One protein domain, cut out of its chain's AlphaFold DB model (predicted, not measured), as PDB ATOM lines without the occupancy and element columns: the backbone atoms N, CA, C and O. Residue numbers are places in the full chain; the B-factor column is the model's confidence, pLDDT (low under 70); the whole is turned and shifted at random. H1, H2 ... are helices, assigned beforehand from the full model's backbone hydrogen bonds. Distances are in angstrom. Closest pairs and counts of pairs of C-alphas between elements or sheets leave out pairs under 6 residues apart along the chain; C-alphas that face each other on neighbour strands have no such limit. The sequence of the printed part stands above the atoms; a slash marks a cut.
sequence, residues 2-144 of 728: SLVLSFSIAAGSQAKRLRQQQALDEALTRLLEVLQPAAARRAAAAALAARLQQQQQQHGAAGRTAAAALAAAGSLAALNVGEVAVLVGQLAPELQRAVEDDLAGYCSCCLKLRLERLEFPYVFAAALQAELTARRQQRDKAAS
ATOM      1  N   SER A   2     -79.748  19.484 -51.110       44.88
ATOM      2  CA  SER A   2     -79.290  18.662 -49.964       44.88
ATOM      3  C   SER A   2     -78.022  17.830 -50.213       44.88
ATOM      4  O   SER A   2     -77.172  17.762 -49.337       44.88
ATOM      5  N   LEU A   3     -77.818  17.278 -51.417       42.81
ATOM      6  CA  LEU A   3     -76.627  16.458 -51.717       42.81
ATOM      7  C   LEU A   3     -75.303  17.247 -51.709       42.81
ATOM      8  O   LEU A   3     -74.259  16.696 -51.376       42.81
ATOM      9  N   VAL A   4     -75.337  18.546 -52.026       47.03
ATOM     10  CA  VAL A   4     -74.140  19.412 -52.036       47.03
ATOM     11  C   VAL A   4     -73.730  19.811 -50.610       47.03
ATOM     12  O   VAL A   4     -72.542  19.941 -50.309       47.03
ATOM     13  N   LEU A   5     -74.710  19.938 -49.708       42.50
ATOM     14  CA  LEU A   5     -74.480  20.207 -48.287       42.50
ATOM     15  C   LEU A   5     -73.906  18.977 -47.570       42.50
ATOM     16  O   LEU A   5     -72.916  19.110 -46.854       42.50
ATOM     17  N   SER A   6     -74.430  17.775 -47.836       43.81
ATOM     18  CA  SER A   6     -73.896  16.527 -47.266       43.81
ATOM     19  C   SER A   6     -72.448  16.258 -47.694       43.81
ATOM     20  O   SER A   6     -71.622  15.867 -46.869       43.81
ATOM     21  N   PHE A   7     -72.098  16.546 -48.955       41.47
ATOM     22  CA  PHE A   7     -70.724  16.394 -49.448       41.47
ATOM     23  C   PHE A   7     -69.757  17.415 -48.823       41.47
ATOM     24  O   PHE A   7     -68.627  17.070 -48.474       41.47
ATOM     25  N   SER A   8     -70.208  18.656 -48.608       49.22
ATOM     26  CA  SER A   8     -69.396  19.705 -47.970       49.22
ATOM     27  C   SER A   8     -69.140  19.429 -46.482       49.22
ATOM     28  O   SER A   8     -68.040  19.673 -45.984       49.22
ATOM     29  N   ILE A   9     -70.120  18.864 -45.771       54.19
ATOM     30  CA  ILE A   9     -69.990  18.499 -44.352       54.19
ATOM     31  C   ILE A   9     -69.064  17.281 -44.183       54.19
ATOM     32  O   ILE A   9     -68.185  17.291 -43.313       54.19
ATOM     33  N   ALA A  10     -69.179  16.269 -45.050       54.44
ATOM     34  CA  ALA A  10     -68.291  15.104 -45.048       54.44
ATOM     35  C   ALA A  10     -66.833  15.480 -45.383       54.44
ATOM     36  O   ALA A  10     -65.905  15.037 -44.699       54.44
ATOM     37  N   ALA A  11     -66.624  16.367 -46.362       56.72
ATOM     38  CA  ALA A  11     -65.305  16.907 -46.692       56.72
ATOM     39  C   ALA A  11     -64.703  17.720 -45.529       56.72
ATOM     40  O   ALA A  11     -63.515  17.588 -45.226       56.72
ATOM     41  N   GLY A  12     -65.522  18.500 -44.814       68.62
ATOM     42  CA  GLY A  12     -65.100  19.240 -43.620       68.62
ATOM     43  C   GLY A  12     -64.668  18.332 -42.461       68.62
ATOM     44  O   GLY A  12     -63.657  18.598 -41.807       68.62
ATOM     45  N   SER A  13     -65.384  17.226 -42.238       72.31
ATOM     46  CA  SER A  13     -65.039  16.222 -41.222       72.31
ATOM     47  C   SER A  13     -63.725  15.502 -41.546       72.31
ATOM     48  O   SER A  13     -62.843  15.391 -40.688       72.31
ATOM     49  N   GLN A  14     -63.530  15.094 -42.806       73.38
ATOM     50  CA  GLN A  14     -62.279  14.469 -43.243       73.38
ATOM     51  C   GLN A  14     -61.092  15.435 -43.179       73.38
ATOM     52  O   GLN A  14     -60.034  15.064 -42.671       73.38
ATOM     53  N   ALA A  15     -61.272  16.694 -43.586       76.06
ATOM     54  CA  ALA A  15     -60.241  17.722 -43.458       76.06
ATOM     55  C   ALA A  15     -59.867  17.983 -41.989       76.06
ATOM     56  O   ALA A  15     -58.689  18.122 -41.659       76.06
ATOM     57  N   LYS A  16     -60.848  17.998 -41.078       80.00
ATOM     58  CA  LYS A  16     -60.607  18.137 -39.634       80.00
ATOM     59  C   LYS A  16     -59.831  16.945 -39.074       80.00
ATOM     60  O   LYS A  16     -58.901  17.146 -38.296       80.00
ATOM     61  N   ARG A  17     -60.170  15.723 -39.495       81.56
ATOM     62  CA  ARG A  17     -59.461  14.499 -39.096       81.56
ATOM     63  C   ARG A  17     -58.019  14.478 -39.609       81.56
ATOM     64  O   ARG A  17     -57.126  14.130 -38.845       81.56
ATOM     65  N   LEU A  18     -57.783  14.908 -40.849       84.00
ATOM     66  CA  LEU A  18     -56.442  15.029 -41.432       84.00
ATOM     67  C   LEU A  18     -55.581  16.049 -40.681       84.00
ATOM     68  O   LEU A  18     -54.453  15.736 -40.317       84.00
ATOM     69  N   ARG A  19     -56.127  17.227 -40.352       83.94
ATOM     70  CA  ARG A  19     -55.417  18.225 -39.530       83.94
ATOM     71  C   ARG A  19     -55.077  17.689 -38.139       83.94
ATOM     72  O   ARG A  19     -53.999  17.955 -37.626       83.94
ATOM     73  N   GLN A  20     -55.980  16.921 -37.528       85.00
ATOM     74  CA  GLN A  20     -55.729  16.286 -36.230       85.00
ATOM     75  C   GLN A  20     -54.653  15.196 -36.309       85.00
ATOM     76  O   GLN A  20     -53.881  15.050 -35.366       85.00
ATOM     77  N   GLN A  21     -54.583  14.447 -37.412       85.75
ATOM     78  CA  GLN A  21     -53.515  13.471 -37.647       85.75
ATOM     79  C   GLN A  21     -52.164  14.156 -37.865       85.75
ATOM     80  O   GLN A  21     -51.194  13.771 -37.227       85.75
ATOM     81  N   GLN A  22     -52.123  15.218 -38.671       87.12
ATOM     82  CA  GLN A  22     -50.915  16.027 -38.865       87.12
ATOM     83  C   GLN A  22     -50.422  16.630 -37.544       87.12
ATOM     84  O   GLN A  22     -49.243  16.521 -37.233       87.12
ATOM     85  N   ALA A  23     -51.326  17.173 -36.723       83.06
ATOM     86  CA  ALA A  23     -50.980  17.702 -35.405       83.06
ATOM     87  C   ALA A  23     -50.469  16.617 -34.437       83.06
ATOM     88  O   ALA A  23     -49.590  16.882 -33.621       83.06
ATOM     89  N   LEU A  24     -51.007  15.393 -34.515       86.06
ATOM     90  CA  LEU A  24     -50.527  14.256 -33.724       86.06
ATOM     91  C   LEU A  24     -49.117  13.832 -34.149       86.06
ATOM     92  O   LEU A  24     -48.276  13.595 -33.285       86.06
ATOM     93  N   ASP A  25     -48.866  13.744 -35.455       86.62
ATOM     94  CA  ASP A  25     -47.571  13.329 -36.001       86.62
ATOM     95  C   ASP A  25     -46.496  14.409 -35.763       86.62
ATOM     96  O   ASP A  25     -45.352  14.092 -35.431       86.62
ATOM     97  N   GLU A  26     -46.865  15.691 -35.825       88.88
ATOM     98  CA  GLU A  26     -45.981  16.810 -35.489       88.88
ATOM     99  C   GLU A  26     -45.617  16.824 -33.995       88.88
ATOM    100  O   GLU A  26     -44.438  16.917 -33.652       88.88
ATOM    101  N   ALA A  27     -46.600  16.647 -33.104       83.81
ATOM    102  CA  ALA A  27     -46.357  16.545 -31.663       83.81
ATOM    103  C   ALA A  27     -45.478  15.332 -31.314       83.81
ATOM    104  O   ALA A  27     -44.552  15.444 -30.514       83.81
ATOM    105  N   LEU A  28     -45.720  14.177 -31.945       85.56
ATOM    106  CA  LEU A  28     -44.887  12.983 -31.775       85.56
ATOM    107  C   LEU A  28     -43.433  13.253 -32.189       85.56
ATOM    108  O   LEU A  28     -42.511  12.894 -31.459       85.56
ATOM    109  N   THR A  29     -43.231  13.905 -33.335       88.88
ATOM    110  CA  THR A  29     -41.894  14.212 -33.861       88.88
ATOM    111  C   THR A  29     -41.128  15.124 -32.905       88.88
ATOM    112  O   THR A  29     -40.015  14.787 -32.506       88.88
ATOM    113  N   ARG A  30     -41.754  16.212 -32.435       86.69
ATOM    114  CA  ARG A  30     -41.148  17.140 -31.463       86.69
ATOM    115  C   ARG A  30     -40.802  16.456 -30.139       86.69
ATOM    116  O   ARG A  30     -39.719  16.668 -29.594       86.69
ATOM    117  N   LEU A  31     -41.680  15.583 -29.640       87.00
ATOM    118  CA  LEU A  31     -41.415  14.804 -28.427       87.00
ATOM    119  C   LEU A  31     -40.213  13.869 -28.601       87.00
ATOM    120  O   LEU A  31     -39.355  13.798 -27.718       87.00
ATOM    121  N   LEU A  32     -40.116  13.167 -29.731       86.56
ATOM    122  CA  LEU A  32     -39.004  12.255 -30.000       86.56
ATOM    123  C   LEU A  32     -37.677  13.000 -30.213       86.56
ATOM    124  O   LEU A  32     -36.661  12.566 -29.668       86.56
ATOM    125  N   GLU A  33     -37.686  14.143 -30.902       88.81
ATOM    126  CA  GLU A  33     -36.503  14.995 -31.110       88.81
ATOM    127  C   GLU A  33     -35.891  15.494 -29.798       88.81
ATOM    128  O   GLU A  33     -34.669  15.580 -29.674       88.81
ATOM    129  N   VAL A  34     -36.716  15.791 -28.791       85.00
ATOM    130  CA  VAL A  34     -36.230  16.259 -27.485       85.00
ATOM    131  C   VAL A  34     -35.820  15.089 -26.586       85.00
ATOM    132  O   VAL A  34     -34.786  15.149 -25.910       85.00
ATOM    133  N   LEU A  35     -36.605  14.008 -26.564       81.56
ATOM    134  CA  LEU A  35     -36.429  12.922 -25.600       81.56
ATOM    135  C   LEU A  35     -35.378  11.882 -26.021       81.56
ATOM    136  O   LEU A  35     -34.650  11.389 -25.156       81.56
ATOM    137  N   GLN A  36     -35.235  11.562 -27.314       83.19
ATOM    138  CA  GLN A  36     -34.260  10.559 -27.773       83.19
ATOM    139  C   GLN A  36     -32.799  10.978 -27.523       83.19
ATOM    140  O   GLN A  36     -32.048  10.179 -26.957       83.19
ATOM    141  N   PRO A  37     -32.360  12.214 -27.836       81.31
ATOM    142  CA  PRO A  37     -30.990  12.637 -27.541       81.31
ATOM    143  C   PRO A  37     -30.715  12.731 -26.035       81.31
ATOM    144  O   PRO A  37     -29.596  12.474 -25.587       81.31
ATOM    145  N   ALA A  38     -31.725  13.083 -25.230       72.44
ATOM    146  CA  ALA A  38     -31.608  13.111 -23.775       72.44
ATOM    147  C   ALA A  38     -31.427  11.699 -23.187       72.44
ATOM    148  O   ALA A  38     -30.554  11.497 -22.339       72.44
ATOM    149  N   ALA A  39     -32.181  10.716 -23.688       74.44
ATOM    150  CA  ALA A  39     -32.017   9.307 -23.338       74.44
ATOM    151  C   ALA A  39     -30.628   8.777 -23.738       74.44
ATOM    152  O   ALA A  39     -29.941   8.169 -22.913       74.44
ATOM    153  N   ALA A  40     -30.162   9.094 -24.949       75.62
ATOM    154  CA  ALA A  40     -28.844   8.692 -25.441       75.62
ATOM    155  C   ALA A  40     -27.693   9.270 -24.597       75.62
ATOM    156  O   ALA A  40     -26.759   8.549 -24.240       75.62
ATOM    157  N   ARG A  41     -27.771  10.551 -24.199       74.56
ATOM    158  CA  ARG A  41     -26.776  11.181 -23.308       74.56
ATOM    159  C   ARG A  41     -26.708  10.506 -21.937       74.56
ATOM    160  O   ARG A  41     -25.617  10.330 -21.400       74.56
ATOM    161  N   ARG A  42     -27.848  10.091 -21.379       73.88
ATOM    162  CA  ARG A  42     -27.899   9.364 -20.101       73.88
ATOM    163  C   ARG A  42     -27.342   7.952 -20.219       73.88
ATOM    164  O   ARG A  42     -26.598   7.542 -19.334       73.88
ATOM    165  N   ALA A  43     -27.650   7.236 -21.298       71.12
ATOM    166  CA  ALA A  43     -27.067   5.922 -21.560       71.12
ATOM    167  C   ALA A  43     -25.537   6.009 -21.707       71.12
ATOM    168  O   ALA A  43     -24.815   5.217 -21.105       71.12
ATOM    169  N   ALA A  44     -25.030   7.033 -22.402       69.69
ATOM    170  CA  ALA A  44     -23.595   7.297 -22.506       69.69
ATOM    171  C   ALA A  44     -22.955   7.632 -21.144       69.69
ATOM    172  O   ALA A  44     -21.906   7.087 -20.805       69.69
ATOM    173  N   ALA A  45     -23.601   8.472 -20.327       68.94
ATOM    174  CA  ALA A  45     -23.127   8.797 -18.981       68.94
ATOM    175  C   ALA A  45     -23.115   7.567 -18.056       68.94
ATOM    176  O   ALA A  45     -22.166   7.369 -17.298       68.94
ATOM    177  N   ALA A  46     -24.129   6.707 -18.150       70.50
ATOM    178  CA  ALA A  46     -24.206   5.476 -17.373       70.50
ATOM    179  C   ALA A  46     -23.170   4.433 -17.833       70.50
ATOM    180  O   ALA A  46     -22.566   3.764 -16.998       70.50
ATOM    181  N   ALA A  47     -22.884   4.350 -19.138       70.81
ATOM    182  CA  ALA A  47     -21.806   3.520 -19.674       70.81
ATOM    183  C   ALA A  47     -20.416   4.007 -19.224       70.81
ATOM    184  O   ALA A  47     -19.552   3.192 -18.900       70.81
ATOM    185  N   LEU A  48     -20.197   5.325 -19.146       69.56
ATOM    186  CA  LEU A  48     -18.966   5.904 -18.596       69.56
ATOM    187  C   LEU A  48     -18.829   5.638 -17.090       69.56
ATOM    188  O   LEU A  48     -17.755   5.238 -16.647       69.56
ATOM    189  N   ALA A  49     -19.908   5.783 -16.317       70.19
ATOM    190  CA  ALA A  49     -19.916   5.450 -14.891       70.19
ATOM    191  C   ALA A  49     -19.622   3.957 -14.652       70.19
ATOM    192  O   ALA A  49     -18.796   3.625 -13.803       70.19
ATOM    193  N   ALA A  50     -20.211   3.066 -15.455       70.50
ATOM    194  CA  ALA A  50     -19.933   1.632 -15.404       70.50
ATOM    195  C   ALA A  50     -18.468   1.311 -15.749       70.50
ATOM    196  O   ALA A  50     -17.847   0.491 -15.075       70.50
ATOM    197  N   ARG A  51     -17.881   1.992 -16.745       71.25
ATOM    198  CA  ARG A  51     -16.454   1.851 -17.093       71.25
ATOM    199  C   ARG A  51     -15.528   2.329 -15.971       71.25
ATOM    200  O   ARG A  51     -14.555   1.644 -15.675       71.25
ATOM    201  N   LEU A  52     -15.836   3.452 -15.322       72.94
ATOM    202  CA  LEU A  52     -15.060   3.958 -14.181       72.94
ATOM    203  C   LEU A  52     -15.152   3.023 -12.966       72.94
ATOM    204  O   LEU A  52     -14.147   2.760 -12.311       72.94
ATOM    205  N   GLN A  53     -16.331   2.459 -12.705       73.88
ATOM    206  CA  GLN A  53     -16.532   1.486 -11.630       73.88
ATOM    207  C   GLN A  53     -15.818   0.155 -11.918       73.88
ATOM    208  O   GLN A  53     -15.224  -0.435 -11.017       73.88
ATOM    209  N   GLN A  54     -15.782  -0.275 -13.183       70.94
ATOM    210  CA  GLN A  54     -15.003  -1.433 -13.627       70.94
ATOM    211  C   GLN A  54     -13.487  -1.191 -13.535       70.94
ATOM    212  O   GLN A  54     -12.734  -2.124 -13.282       70.94
ATOM    213  N   GLN A  55     -13.025   0.048 -13.711       70.00
ATOM    214  CA  GLN A  55     -11.613   0.398 -13.547       70.00
ATOM    215  C   GLN A  55     -11.186   0.416 -12.067       70.00
ATOM    216  O   GLN A  55     -10.028   0.137 -11.762       70.00
ATOM    217  N   GLN A  56     -12.117   0.699 -11.148       69.94
ATOM    218  CA  GLN A  56     -11.890   0.626  -9.698       69.94
ATOM    219  C   GLN A  56     -11.980  -0.804  -9.139       69.94
ATOM    220  O   GLN A  56     -11.324  -1.110  -8.145       69.94
ATOM    221  N   GLN A  57     -12.746  -1.696  -9.774       64.19
ATOM    222  CA  GLN A  57     -12.824  -3.115  -9.412       64.19
ATOM    223  C   GLN A  57     -11.851  -3.936 -10.268       64.19
ATOM    224  O   GLN A  57     -12.174  -4.368 -11.375       64.19
ATOM    225  N   GLN A  58     -10.638  -4.161  -9.763       53.41
ATOM    226  CA  GLN A  58      -9.683  -5.057 -10.416       53.41
ATOM    227  C   GLN A  58     -10.283  -6.476 -10.549       53.41
ATOM    228  O   GLN A  58     -10.649  -7.103  -9.564       53.41
ATOM    229  N   HIS A  59     -10.371  -6.951 -11.798       49.88
ATOM    230  CA  HIS A  59     -10.676  -8.321 -12.242       49.88
ATOM    231  C   HIS A  59     -12.009  -8.965 -11.797       49.88
ATOM    232  O   HIS A  59     -12.050  -9.834 -10.934       49.88
ATOM    233  N   GLY A  60     -13.091  -8.683 -12.537       48.44
ATOM    234  CA  GLY A  60     -14.303  -9.515 -12.546       48.44
ATOM    235  C   GLY A  60     -14.997  -9.526 -13.912       48.44
ATOM    236  O   GLY A  60     -15.380  -8.481 -14.437       48.44
ATOM    237  N   ALA A  61     -15.177 -10.707 -14.516       47.97
ATOM    238  CA  ALA A  61     -15.768 -10.867 -15.854       47.97
ATOM    239  C   ALA A  61     -17.250 -10.435 -15.951       47.97
ATOM    240  O   ALA A  61     -17.725 -10.160 -17.052       47.97
ATOM    241  N   ALA A  62     -17.947 -10.319 -14.815       48.94
ATOM    242  CA  ALA A  62     -19.365  -9.962 -14.726       48.94
ATOM    243  C   ALA A  62     -19.667  -8.471 -14.991       48.94
ATOM    244  O   ALA A  62     -20.790  -8.131 -15.350       48.94
ATOM    245  N   GLY A  63     -18.681  -7.571 -14.879       45.62
ATOM    246  CA  GLY A  63     -18.896  -6.133 -15.122       45.62
ATOM    247  C   GLY A  63     -19.082  -5.768 -16.602       45.62
ATOM    248  O   GLY A  63     -19.746  -4.786 -16.930       45.62
ATOM    249  N   ARG A  64     -18.542  -6.588 -17.517       50.41
ATOM    250  CA  ARG A  64     -18.560  -6.321 -18.968       50.41
ATOM    251  C   ARG A  64     -19.949  -6.478 -19.588       50.41
ATOM    252  O   ARG A  64     -20.307  -5.715 -20.479       50.41
ATOM    253  N   THR A  65     -20.745  -7.426 -19.097       50.97
ATOM    254  CA  THR A  65     -22.111  -7.673 -19.588       50.97
ATOM    255  C   THR A  65     -23.095  -6.609 -19.103       50.97
ATOM    256  O   THR A  65     -23.979  -6.219 -19.859       50.97
ATOM    257  N   ALA A  66     -22.902  -6.063 -17.898       46.53
ATOM    258  CA  ALA A  66     -23.722  -4.971 -17.370       46.53
ATOM    259  C   ALA A  66     -23.507  -3.649 -18.131       46.53
ATOM    260  O   ALA A  66     -24.472  -2.953 -18.438       46.53
ATOM    261  N   ALA A  67     -22.262  -3.327 -18.503       45.31
ATOM    262  CA  ALA A  67     -21.951  -2.134 -19.295       45.31
ATOM    263  C   ALA A  67     -22.492  -2.221 -20.738       45.31
ATOM    264  O   ALA A  67     -23.003  -1.231 -21.259       45.31
ATOM    265  N   ALA A  68     -22.442  -3.405 -21.362       43.75
ATOM    266  CA  ALA A  68     -23.036  -3.648 -22.681       43.75
ATOM    267  C   ALA A  68     -24.578  -3.632 -22.645       43.75
ATOM    268  O   ALA A  68     -25.209  -3.076 -23.542       43.75
ATOM    269  N   ALA A  69     -25.194  -4.157 -21.577       46.00
ATOM    270  CA  ALA A  69     -26.642  -4.099 -21.369       46.00
ATOM    271  C   ALA A  69     -27.147  -2.666 -21.113       46.00
ATOM    272  O   ALA A  69     -28.202  -2.292 -21.623       46.00
ATOM    273  N   LEU A  70     -26.386  -1.833 -20.391       44.81
ATOM    274  CA  LEU A  70     -26.721  -0.416 -20.202       44.81
ATOM    275  C   LEU A  70     -26.492   0.432 -21.461       44.81
ATOM    276  O   LEU A  70     -27.240   1.379 -21.693       44.81
ATOM    277  N   ALA A  71     -25.503   0.096 -22.294       42.12
ATOM    278  CA  ALA A  71     -25.300   0.755 -23.586       42.12
ATOM    279  C   ALA A  71     -26.412   0.402 -24.598       42.12
ATOM    280  O   ALA A  71     -26.839   1.265 -25.365       42.12
ATOM    281  N   ALA A  72     -26.948  -0.824 -24.548       42.00
ATOM    282  CA  ALA A  72     -28.115  -1.248 -25.331       42.00
ATOM    283  C   ALA A  72     -29.444  -0.611 -24.860       42.00
ATOM    284  O   ALA A  72     -30.427  -0.617 -25.601       42.00
ATOM    285  N   ALA A  73     -29.480  -0.004 -23.668       46.81
ATOM    286  CA  ALA A  73     -30.651   0.679 -23.105       46.81
ATOM    287  C   ALA A  73     -30.833   2.137 -23.594       46.81
ATOM    288  O   ALA A  73     -31.645   2.876 -23.044       46.81
ATOM    289  N   GLY A  74     -30.116   2.572 -24.639       52.06
ATOM    290  CA  GLY A  74     -30.213   3.924 -25.213       52.06
ATOM    291  C   GLY A  74     -31.532   4.260 -25.930       52.06
ATOM    292  O   GLY A  74     -31.662   5.351 -26.480       52.06
ATOM    293  N   SER A  75     -32.506   3.347 -25.935       59.00
ATOM    294  CA  SER A  75     -33.839   3.571 -26.498       59.00
ATOM    295  C   SER A  75     -34.794   4.105 -25.433       59.00
ATOM    296  O   SER A  75     -34.849   3.582 -24.323       59.00
ATOM    297  N   LEU A  76     -35.614   5.098 -25.795       61.66
ATOM    298  CA  LEU A  76     -36.694   5.619 -24.946       61.66
ATOM    299  C   LEU A  76     -37.605   4.495 -24.410       61.66
ATOM    300  O   LEU A  76     -38.107   4.589 -23.296       61.66
ATOM    301  N   ALA A  77     -37.764   3.413 -25.182       64.25
ATOM    302  CA  ALA A  77     -38.567   2.245 -24.823       64.25
ATOM    303  C   ALA A  77     -38.007   1.432 -23.637       64.25
ATOM    304  O   ALA A  77     -38.739   0.639 -23.050       64.25
ATOM    305  N   ALA A  78     -36.730   1.609 -23.289       66.56
ATOM    306  CA  ALA A  78     -36.095   0.946 -22.151       66.56
ATOM    307  C   ALA A  78     -36.221   1.745 -20.840       66.56
ATOM    308  O   ALA A  78     -35.931   1.204 -19.773       66.56
ATOM    309  N   LEU A  79     -36.643   3.013 -20.909       70.62
ATOM    310  CA  LEU A  79     -36.749   3.899 -19.752       70.62
ATOM    311  C   LEU A  79     -38.141   3.827 -19.128       70.62
ATOM    312  O   LEU A  79     -39.163   3.849 -19.816       70.62
ATOM    313  N   ASN A  80     -38.194   3.806 -17.798       83.19
ATOM    314  CA  ASN A  80     -39.465   3.948 -17.095       83.19
ATOM    315  C   ASN A  80     -39.936   5.418 -17.079       83.19
ATOM    316  O   ASN A  80     -39.163   6.359 -17.273       83.19
ATOM    317  N   VAL A  81     -41.229   5.629 -16.819       83.25
ATOM    318  CA  VAL A  81     -41.851   6.967 -16.788       83.25
ATOM    319  C   VAL A  81     -41.124   7.917 -15.823       83.25
ATOM    320  O   VAL A  81     -40.929   9.092 -16.134       83.25
ATOM    321  N   GLY A  82     -40.672   7.408 -14.672       77.19
ATOM    322  CA  GLY A  82     -39.951   8.193 -13.670       77.19
ATOM    323  C   GLY A  82     -38.567   8.652 -14.137       77.19
ATOM    324  O   GLY A  82     -38.165   9.779 -13.850       77.19
ATOM    325  N   GLU A  83     -37.848   7.820 -14.885       79.38
ATOM    326  CA  GLU A  83     -36.546   8.128 -15.479       79.38
ATOM    327  C   GLU A  83     -36.670   9.171 -16.583       79.38
ATOM    328  O   GLU A  83     -35.886  10.122 -16.609       79.38
ATOM    329  N   VAL A  84     -37.689   9.048 -17.439       82.06
ATOM    330  CA  VAL A  84     -37.990  10.064 -18.456       82.06
ATOM    331  C   VAL A  84     -38.404  11.380 -17.793       82.06
ATOM    332  O   VAL A  84     -37.924  12.436 -18.192       82.06
ATOM    333  N   ALA A  85     -39.183  11.350 -16.710       84.06
ATOM    334  CA  ALA A  85     -39.523  12.557 -15.956       84.06
ATOM    335  C   ALA A  85     -38.301  13.222 -15.289       84.06
ATOM    336  O   ALA A  85     -38.250  14.447 -15.160       84.06
ATOM    337  N   VAL A  86     -37.292  12.446 -14.871       82.75
ATOM    338  CA  VAL A  86     -36.005  12.993 -14.395       82.75
ATOM    339  C   VAL A  86     -35.225  13.632 -15.543       82.75
ATOM    340  O   VAL A  86     -34.680  14.716 -15.353       82.75
ATOM    341  N   LEU A  87     -35.195  13.008 -16.724       82.56
ATOM    342  CA  LEU A  87     -34.553  13.569 -17.919       82.56
ATOM    343  C   LEU A  87     -35.190  14.893 -18.338       82.56
ATOM    344  O   LEU A  87     -34.481  15.876 -18.537       82.56
ATOM    345  N   VAL A  88     -36.523  14.941 -18.393       85.06
ATOM    346  CA  VAL A  88     -37.274  16.179 -18.636       85.06
ATOM    347  C   VAL A  88     -36.933  17.212 -17.567       85.06
ATOM    348  O   VAL A  88     -36.609  18.343 -17.905       85.06
ATOM    349  N   GLY A  89     -36.853  16.817 -16.295       80.88
ATOM    350  CA  GLY A  89     -36.432  17.688 -15.192       80.88
ATOM    351  C   GLY A  89     -35.028  18.310 -15.321       80.88
ATOM    352  O   GLY A  89     -34.769  19.323 -14.672       80.88
ATOM    353  N   GLN A  90     -34.148  17.747 -16.155       81.88
ATOM    354  CA  GLN A  90     -32.791  18.247 -16.429       81.88
ATOM    355  C   GLN A  90     -32.708  19.160 -17.666       81.88
ATOM    356  O   GLN A  90     -31.673  19.785 -17.892       81.88
ATOM    357  N   LEU A  91     -33.773  19.244 -18.471       84.19
ATOM    358  CA  LEU A  91     -33.867  20.154 -19.617       84.19
ATOM    359  C   LEU A  91     -34.081  21.614 -19.178       84.19
ATOM    360  O   LEU A  91     -34.484  21.894 -18.049       84.19
ATOM    361  N   ALA A  92     -33.829  22.558 -20.091       83.38
ATOM    362  CA  ALA A  92     -34.144  23.969 -19.873       83.38
ATOM    363  C   ALA A  92     -35.651  24.156 -19.576       83.38
ATOM    364  O   ALA A  92     -36.472  23.434 -20.149       83.38
ATOM    365  N   PRO A  93     -36.047  25.123 -18.727       78.88
ATOM    366  CA  PRO A  93     -37.442  25.293 -18.305       78.88
ATOM    367  C   PRO A  93     -38.402  25.600 -19.466       78.88
ATOM    368  O   PRO A  93     -39.581  25.262 -19.398       78.88
ATOM    369  N   GLU A  94     -37.904  26.205 -20.546       82.75
ATOM    370  CA  GLU A  94     -38.668  26.452 -21.774       82.75
ATOM    371  C   GLU A  94     -38.962  25.151 -22.530       82.75
ATOM    372  O   GLU A  94     -40.105  24.895 -22.901       82.75
ATOM    373  N   LEU A  95     -37.960  24.275 -22.662       84.31
ATOM    374  CA  LEU A  95     -38.109  22.955 -23.281       84.31
ATOM    375  C   LEU A  95     -38.978  22.020 -22.434       84.31
ATOM    376  O   LEU A  95     -39.733  21.225 -22.978       84.31
ATOM    377  N   GLN A  96     -38.914  22.134 -21.105       84.56
ATOM    378  CA  GLN A  96     -39.811  21.408 -20.199       84.56
ATOM    379  C   GLN A  96     -41.275  21.760 -20.452       84.56
ATOM    380  O   GLN A  96     -42.114  20.868 -20.543       84.56
ATOM    381  N   ARG A  97     -41.580  23.056 -20.595       84.00
ATOM    382  CA  ARG A  97     -42.935  23.524 -20.907       84.00
ATOM    383  C   ARG A  97     -43.386  23.053 -22.284       84.00
ATOM    384  O   ARG A  97     -44.470  22.496 -22.372       84.00
ATOM    385  N   ALA A  98     -42.529  23.173 -23.299       85.94
ATOM    386  CA  ALA A  98     -42.827  22.688 -24.645       85.94
ATOM    387  C   ALA A  98     -43.143  21.182 -24.665       85.94
ATOM    388  O   ALA A  98     -44.148  20.776 -25.235       85.94
ATOM    389  N   VAL A  99     -42.356  20.357 -23.963       88.69
ATOM    390  CA  VAL A  99     -42.608  18.910 -23.847       88.69
ATOM    391  C   VAL A  99     -43.922  18.614 -23.122       88.69
ATOM    392  O   VAL A  99     -44.641  17.699 -23.515       88.69
ATOM    393  N   GLU A 100     -44.259  19.358 -22.067       88.69
ATOM    394  CA  GLU A 100     -45.538  19.196 -21.365       88.69
ATOM    395  C   GLU A 100     -46.743  19.608 -22.230       88.69
ATOM    396  O   GLU A 100     -47.761  18.909 -22.222       88.69
ATOM    397  N   ASP A 101     -46.618  20.689 -23.001       87.69
ATOM    398  CA  ASP A 101     -47.652  21.175 -23.921       87.69
ATOM    399  C   ASP A 101     -47.838  20.208 -25.105       87.69
ATOM    400  O   ASP A 101     -48.970  19.844 -25.439       87.69
ATOM    401  N   ASP A 102     -46.742  19.703 -25.678       90.75
ATOM    402  CA  ASP A 102     -46.756  18.705 -26.751       90.75
ATOM    403  C   ASP A 102     -47.302  17.351 -26.255       90.75
ATOM    404  O   ASP A 102     -48.086  16.711 -26.957       90.75
ATOM    405  N   LEU A 103     -46.989  16.927 -25.020       89.81
ATOM    406  CA  LEU A 103     -47.582  15.736 -24.385       89.81
ATOM    407  C   LEU A 103     -49.091  15.891 -24.177       89.81
ATOM    408  O   LEU A 103     -49.847  14.945 -24.417       89.81
ATOM    409  N   ALA A 104     -49.541  17.069 -23.744       88.44
ATOM    410  CA  ALA A 104     -50.960  17.362 -23.579       88.44
ATOM    411  C   ALA A 104     -51.694  17.364 -24.928       88.44
ATOM    412  O   ALA A 104     -52.770  16.767 -25.051       88.44
ATOM    413  N   GLY A 105     -51.093  17.980 -25.952       87.12
ATOM    414  CA  GLY A 105     -51.579  17.973 -27.330       87.12
ATOM    415  C   GLY A 105     -51.682  16.555 -27.888       87.12
ATOM    416  O   GLY A 105     -52.746  16.157 -28.369       87.12
ATOM    417  N   TYR A 106     -50.623  15.761 -27.725       89.44
ATOM    418  CA  TYR A 106     -50.557  14.360 -28.126       89.44
ATOM    419  C   TYR A 106     -51.653  13.519 -27.458       89.44
ATOM    420  O   TYR A 106     -52.439  12.866 -28.146       89.44
ATOM    421  N   CYS A 107     -51.795  13.599 -26.130       88.12
ATOM    422  CA  CYS A 107     -52.818  12.855 -25.390       88.12
ATOM    423  C   CYS A 107     -54.247  13.252 -25.806       88.12
ATOM    424  O   CYS A 107     -55.108  12.386 -25.975       88.12
ATOM    425  N   SER A 108     -54.500  14.547 -26.027       90.19
ATOM    426  CA  SER A 108     -55.782  15.058 -26.535       90.19
ATOM    427  C   SER A 108     -56.091  14.531 -27.942       90.19
ATOM    428  O   SER A 108     -57.218  14.106 -28.212       90.19
ATOM    429  N   CYS A 109     -55.106  14.524 -28.844       85.75
ATOM    430  CA  CYS A 109     -55.271  14.027 -30.208       85.75
ATOM    431  C   CYS A 109     -55.473  12.504 -30.252       85.75
ATOM    432  O   CYS A 109     -56.359  12.040 -30.970       85.75
ATOM    433  N   CYS A 110     -54.747  11.730 -29.438       85.00
ATOM    434  CA  CYS A 110     -54.939  10.282 -29.307       85.00
ATOM    435  C   CYS A 110     -56.360   9.920 -28.853       85.00
ATOM    436  O   CYS A 110     -56.979   9.027 -29.434       85.00
ATOM    437  N   LEU A 111     -56.914  10.645 -27.872       85.94
ATOM    438  CA  LEU A 111     -58.286  10.432 -27.399       85.94
ATOM    439  C   LEU A 111     -59.335  10.781 -28.465       85.94
ATOM    440  O   LEU A 111     -60.279  10.017 -28.669       85.94
ATOM    441  N   LYS A 112     -59.159  11.905 -29.171       83.25
ATOM    442  CA  LYS A 112     -60.082  12.356 -30.230       83.25
ATOM    443  C   LYS A 112     -60.083  11.428 -31.443       83.25
ATOM    444  O   LYS A 112     -61.136  11.183 -32.021       83.25
ATOM    445  N   LEU A 113     -58.917  10.908 -31.821       82.81
ATOM    446  CA  LEU A 113     -58.759  10.054 -32.999       82.81
ATOM    447  C   LEU A 113     -58.934   8.559 -32.700       82.81
ATOM    448  O   LEU A 113     -59.075   7.780 -33.643       82.81
ATOM    449  N   ARG A 114     -58.927   8.152 -31.419       78.94
ATOM    450  CA  ARG A 114     -58.881   6.747 -30.969       78.94
ATOM    451  C   ARG A 114     -57.756   5.952 -31.653       78.94
ATOM    452  O   ARG A 114     -57.941   4.793 -32.026       78.94
ATOM    453  N   LEU A 115     -56.602   6.596 -31.842       75.62
ATOM    454  CA  LEU A 115     -55.418   6.021 -32.482       75.62
ATOM    455  C   LEU A 115     -54.319   5.784 -31.447       75.62
ATOM    456  O   LEU A 115     -53.937   6.698 -30.717       75.62
ATOM    457  N   GLU A 116     -53.787   4.564 -31.433       71.38
ATOM    458  CA  GLU A 116     -52.596   4.195 -30.670       71.38
ATOM    459  C   GLU A 116     -51.407   4.082 -31.631       71.38
ATOM    460  O   GLU A 116     -51.483   3.384 -32.645       71.38
ATOM    461  N   ARG A 117     -50.309   4.784 -31.331       75.50
ATOM    462  CA  ARG A 117     -49.036   4.646 -32.050       75.50
ATOM    463  C   ARG A 117     -48.121   3.710 -31.261       75.50
ATOM    464  O   ARG A 117     -48.000   3.841 -30.048       75.50
ATOM    465  N   LEU A 118     -47.470   2.780 -31.959       70.19
ATOM    466  CA  LEU A 118     -46.561   1.797 -31.349       70.19
ATOM    467  C   LEU A 118     -45.266   2.436 -30.823       70.19
ATOM    468  O   LEU A 118     -44.685   1.939 -29.866       70.19
ATOM    469  N   GLU A 119     -44.838   3.542 -31.433       76.12
ATOM    470  CA  GLU A 119     -43.589   4.241 -31.100       76.12
ATOM    471  C   GLU A 119     -43.664   4.996 -29.769       76.12
ATOM    472  O   GLU A 119     -42.658   5.144 -29.078       76.12
ATOM    473  N   PHE A 120     -44.861   5.449 -29.387       79.25
ATOM    474  CA  PHE A 120     -45.089   6.161 -28.136       79.25
ATOM    475  C   PHE A 120     -46.488   5.830 -27.595       79.25
ATOM    476  O   PHE A 120     -47.469   6.472 -27.966       79.25
ATOM    477  N   PRO A 121     -46.629   4.789 -26.756       84.81
ATOM    478  CA  PRO A 121     -47.940   4.341 -26.296       84.81
ATOM    479  C   PRO A 121     -48.687   5.423 -25.507       84.81
ATOM    480  O   PRO A 121     -48.124   6.044 -24.605       84.81
ATOM    481  N   TYR A 122     -49.989   5.586 -25.763       83.69
ATOM    482  CA  TYR A 122     -50.831   6.571 -25.064       83.69
ATOM    483  C   TYR A 122     -50.772   6.429 -23.534       83.69
ATOM    484  O   TYR A 122     -50.660   7.420 -22.820       83.69
ATOM    485  N   VAL A 123     -50.794   5.193 -23.025       83.88
ATOM    486  CA  VAL A 123     -50.727   4.914 -21.579       83.88
ATOM    487  C   VAL A 123     -49.423   5.436 -20.971       83.88
ATOM    488  O   VAL A 123     -49.425   5.980 -19.867       83.88
ATOM    489  N   PHE A 124     -48.317   5.314 -21.707       85.00
ATOM    490  CA  PHE A 124     -47.021   5.838 -21.293       85.00
ATOM    491  C   PHE A 124     -47.005   7.371 -21.336       85.00
ATOM    492  O   PHE A 124     -46.596   8.002 -20.362       85.00
ATOM    493  N   ALA A 125     -47.517   7.973 -22.415       86.12
ATOM    494  CA  ALA A 125     -47.627   9.424 -22.570       86.12
ATOM    495  C   ALA A 125     -48.465  10.069 -21.452       86.12
ATOM    496  O   ALA A 125     -48.040  11.047 -20.838       86.12
ATOM    497  N   ALA A 126     -49.620   9.481 -21.134       85.31
ATOM    498  CA  ALA A 126     -50.517   9.960 -20.088       85.31
ATOM    499  C   ALA A 126     -49.900   9.821 -18.686       85.31
ATOM    500  O   ALA A 126     -50.016  10.730 -17.862       85.31
ATOM    501  N   ALA A 127     -49.201   8.713 -18.414       85.75
ATOM    502  CA  ALA A 127     -48.475   8.528 -17.159       85.75
ATOM    503  C   ALA A 127     -47.320   9.535 -17.015       85.75
ATOM    504  O   ALA A 127     -47.124  10.094 -15.937       85.75
ATOM    505  N   LEU A 128     -46.592   9.810 -18.101       86.88
ATOM    506  CA  LEU A 128     -45.522  10.805 -18.125       86.88
ATOM    507  C   LEU A 128     -46.056  12.221 -17.906       86.88
ATOM    508  O   LEU A 128     -45.504  12.961 -17.095       86.88
ATOM    509  N   GLN A 129     -47.163  12.579 -18.553       89.75
ATOM    510  CA  GLN A 129     -47.834  13.859 -18.339       89.75
ATOM    511  C   GLN A 129     -48.272  14.028 -16.871       89.75
ATOM    512  O   GLN A 129     -48.060  15.086 -16.273       89.75
ATOM    513  N   ALA A 130     -48.841  12.986 -16.258       85.00
ATOM    514  CA  ALA A 130     -49.249  13.008 -14.852       85.00
ATOM    515  C   ALA A 130     -48.053  13.172 -13.893       85.00
ATOM    516  O   ALA A 130     -48.122  13.941 -12.936       85.00
ATOM    517  N   GLU A 131     -46.937  12.498 -14.164       87.94
ATOM    518  CA  GLU A 131     -45.721  12.595 -13.350       87.94
ATOM    519  C   GLU A 131     -45.055  13.980 -13.472       87.94
ATOM    520  O   GLU A 131     -44.653  14.571 -12.468       87.94
ATOM    521  N   LEU A 132     -44.979  14.545 -14.681       88.00
ATOM    522  CA  LEU A 132     -44.420  15.885 -14.904       88.00
ATOM    523  C   LEU A 132     -45.260  16.973 -14.231       88.00
ATOM    524  O   LEU A 132     -44.720  17.828 -13.525       88.00
ATOM    525  N   THR A 133     -46.585  16.895 -14.365       87.25
ATOM    526  CA  THR A 133     -47.504  17.830 -13.702       87.25
ATOM    527  C   THR A 133     -47.441  17.709 -12.178       87.25
ATOM    528  O   THR A 133     -47.404  18.731 -11.488       87.25
ATOM    529  N   ALA A 134     -47.338  16.495 -11.627       84.56
ATOM    530  CA  ALA A 134     -47.148  16.281 -10.192       84.56
ATOM    531  C   ALA A 134     -45.828  16.888  -9.685       84.56
ATOM    532  O   ALA A 134     -45.810  17.553  -8.646       84.56
ATOM    533  N   ARG A 135     -44.728  16.727 -10.428       83.88
ATOM    534  CA  ARG A 135     -43.424  17.320 -10.085       83.88
ATOM    535  C   ARG A 135     -43.425  18.839 -10.171       83.88
ATOM    536  O   ARG A 135     -42.848  19.489  -9.301       83.88
ATOM    537  N   ARG A 136     -44.096  19.417 -11.169       84.00
ATOM    538  CA  ARG A 136     -44.296  20.869 -11.265       84.00
ATOM    539  C   ARG A 136     -45.048  21.388 -10.040       84.00
ATOM    540  O   ARG A 136     -44.537  22.252  -9.338       84.00
ATOM    541  N   GLN A 137     -46.170  20.760  -9.688       83.81
ATOM    542  CA  GLN A 137     -46.933  21.113  -8.487       83.81
ATOM    543  C   GLN A 137     -46.115  20.968  -7.197       83.81
ATOM    544  O   GLN A 137     -46.274  21.767  -6.280       83.81
ATOM    545  N   GLN A 138     -45.238  19.965  -7.095       81.12
ATOM    546  CA  GLN A 138     -44.327  19.825  -5.954       81.12
ATOM    547  C   GLN A 138     -43.290  20.952  -5.901       81.12
ATOM    548  O   GLN A 138     -43.016  21.460  -4.817       81.12
ATOM    549  N   ARG A 139     -42.746  21.379  -7.047       78.94
ATOM    550  CA  ARG A 139     -41.825  22.525  -7.130       78.94
ATOM    551  C   ARG A 139     -42.517  23.833  -6.769       78.94
ATOM    552  O   ARG A 139     -41.953  24.607  -6.007       78.94
ATOM    553  N   ASP A 140     -43.746  24.039  -7.226       79.75
ATOM    554  CA  ASP A 140     -44.538  25.231  -6.906       79.75
ATOM    555  C   ASP A 140     -44.941  25.255  -5.421       79.75
ATOM    556  O   ASP A 140     -44.899  26.298  -4.761       79.75
ATOM    557  N   LYS A 141     -45.247  24.086  -4.844       77.25
ATOM    558  CA  LYS A 141     -45.459  23.920  -3.397       77.25
ATOM    559  C   LYS A 141     -44.184  24.166  -2.593       77.25
ATOM    560  O   LYS A 141     -44.253  24.810  -1.557       77.25
ATOM    561  N   ALA A 142     -43.024  23.708  -3.064       73.69
ATOM    562  CA  ALA A 142     -41.735  23.974  -2.423       73.69
ATOM    563  C   ALA A 142     -41.322  25.455  -2.535       73.69
ATOM    564  O   ALA A 142     -40.754  26.015  -1.600       73.69
ATOM    565  N   ALA A 143     -41.640  26.109  -3.655       74.12
ATOM    566  CA  ALA A 143     -41.402  27.535  -3.858       74.12
ATOM    567  C   ALA A 143     -42.311  28.398  -2.967       74.12
ATOM    568  O   ALA A 143     -41.852  29.380  -2.387       74.12
ATOM    569  N   SER A 144     -43.577  28.006  -2.794       71.94
ATOM    570  CA  SER A 144     -44.519  28.685  -1.891       71.94
ATOM    571  C   SER A 144     -44.260  28.380  -0.409       71.94
ATOM    572  O   SER A 144     -44.399  29.276   0.426       71.94
TER     573      SER A 144
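This is residues 2 to 144 of the 728 residues of the protein "TFIIS N-terminal domain-containing protein" of Tetradesmus obliquus (UniProt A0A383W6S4). What does the model look like? One very long, nearly straight helix, H1, makes the longest axis; H4 and H3 pack on its middle part, H5 packs on those two without reaching H1, and H2 folds back along H1's last part. Residues 2 to 16 of H1 stick out at one end, residues 137 to 144 of H5 stick out elsewhere, and residues 56 to 61, of which 56 belongs to H1, also stand free. What is it built of? The printed part has 143 residues with five named helices in the order H1 to H5 and no named strand, and its class is all helix. How tightly is it drawn together? It is loose, with a radius of gyration of the C-alphas of 20.8 A and spans of 83 by 42 by 21 A.

What touches the first helix? H1, residues 2 to 56, forms a helical hairpin with H2, residues 63 to 71, at a shallow tilt of 24 degrees, opposite ways; H1 touches it with residues 43 to 54 alone, and the closest C-alphas, of Ala 47 and Ala 67, are 5.7 A apart. With residues 35 to 39 alone H1 touches H3, residues 81 to 90, about perpendicular at 80 degrees, closest at the C-alphas of Ala 38 and Leu 87, 6.6 A. With residues 17 to 34 alone it touches H4, residues 93 to 113, at a steep tilt of 45 degrees, opposite ways, closest at the C-alphas of Ala 27 and Asp 102, 5.4 A. Where is the last helix? H5, residues 122 to 144, touches H3 with residues 124 to 132 alone, at a steep tilt of 49 degrees, closest at the C-alphas of Val 81 and Leu 128, 5.5 A. It forms a hairpin with H4 at a steep tilt of 38 degrees, closest at the C-alphas of Leu 103 and Gln 129, 6.3 A; H1 and H5 are apart. How complete are the helix backbones? In H2, H3, H4 and H5 every O i to N i+4 pair is within hydrogen-bond range, and in H1 49 of 51 are.

Where does the first helix run? H1 goes from C-alpha 2 at (-79.290, 18.662, -49.964) to C-alpha 56 at (-11.890, 0.626, -9.698), 80.6 A. How long are the others? H2 measures 12.7 A, H3 14.5 A, H4 30.0 A and H5 32.6 A, with C-alpha 144 at (-44.519, 28.685, -1.891).

How far does it reach? The two C-alphas farthest apart, of Ser 2 and Gln 58, are 83.5 A apart. Are there cuts or long links? The printed part has no cut; the link from H3 to H4 is tight and the other three are short. Where is confidence low? Residues 2 to 12, 44 to 45, 48 and 56 to 78 are under 70.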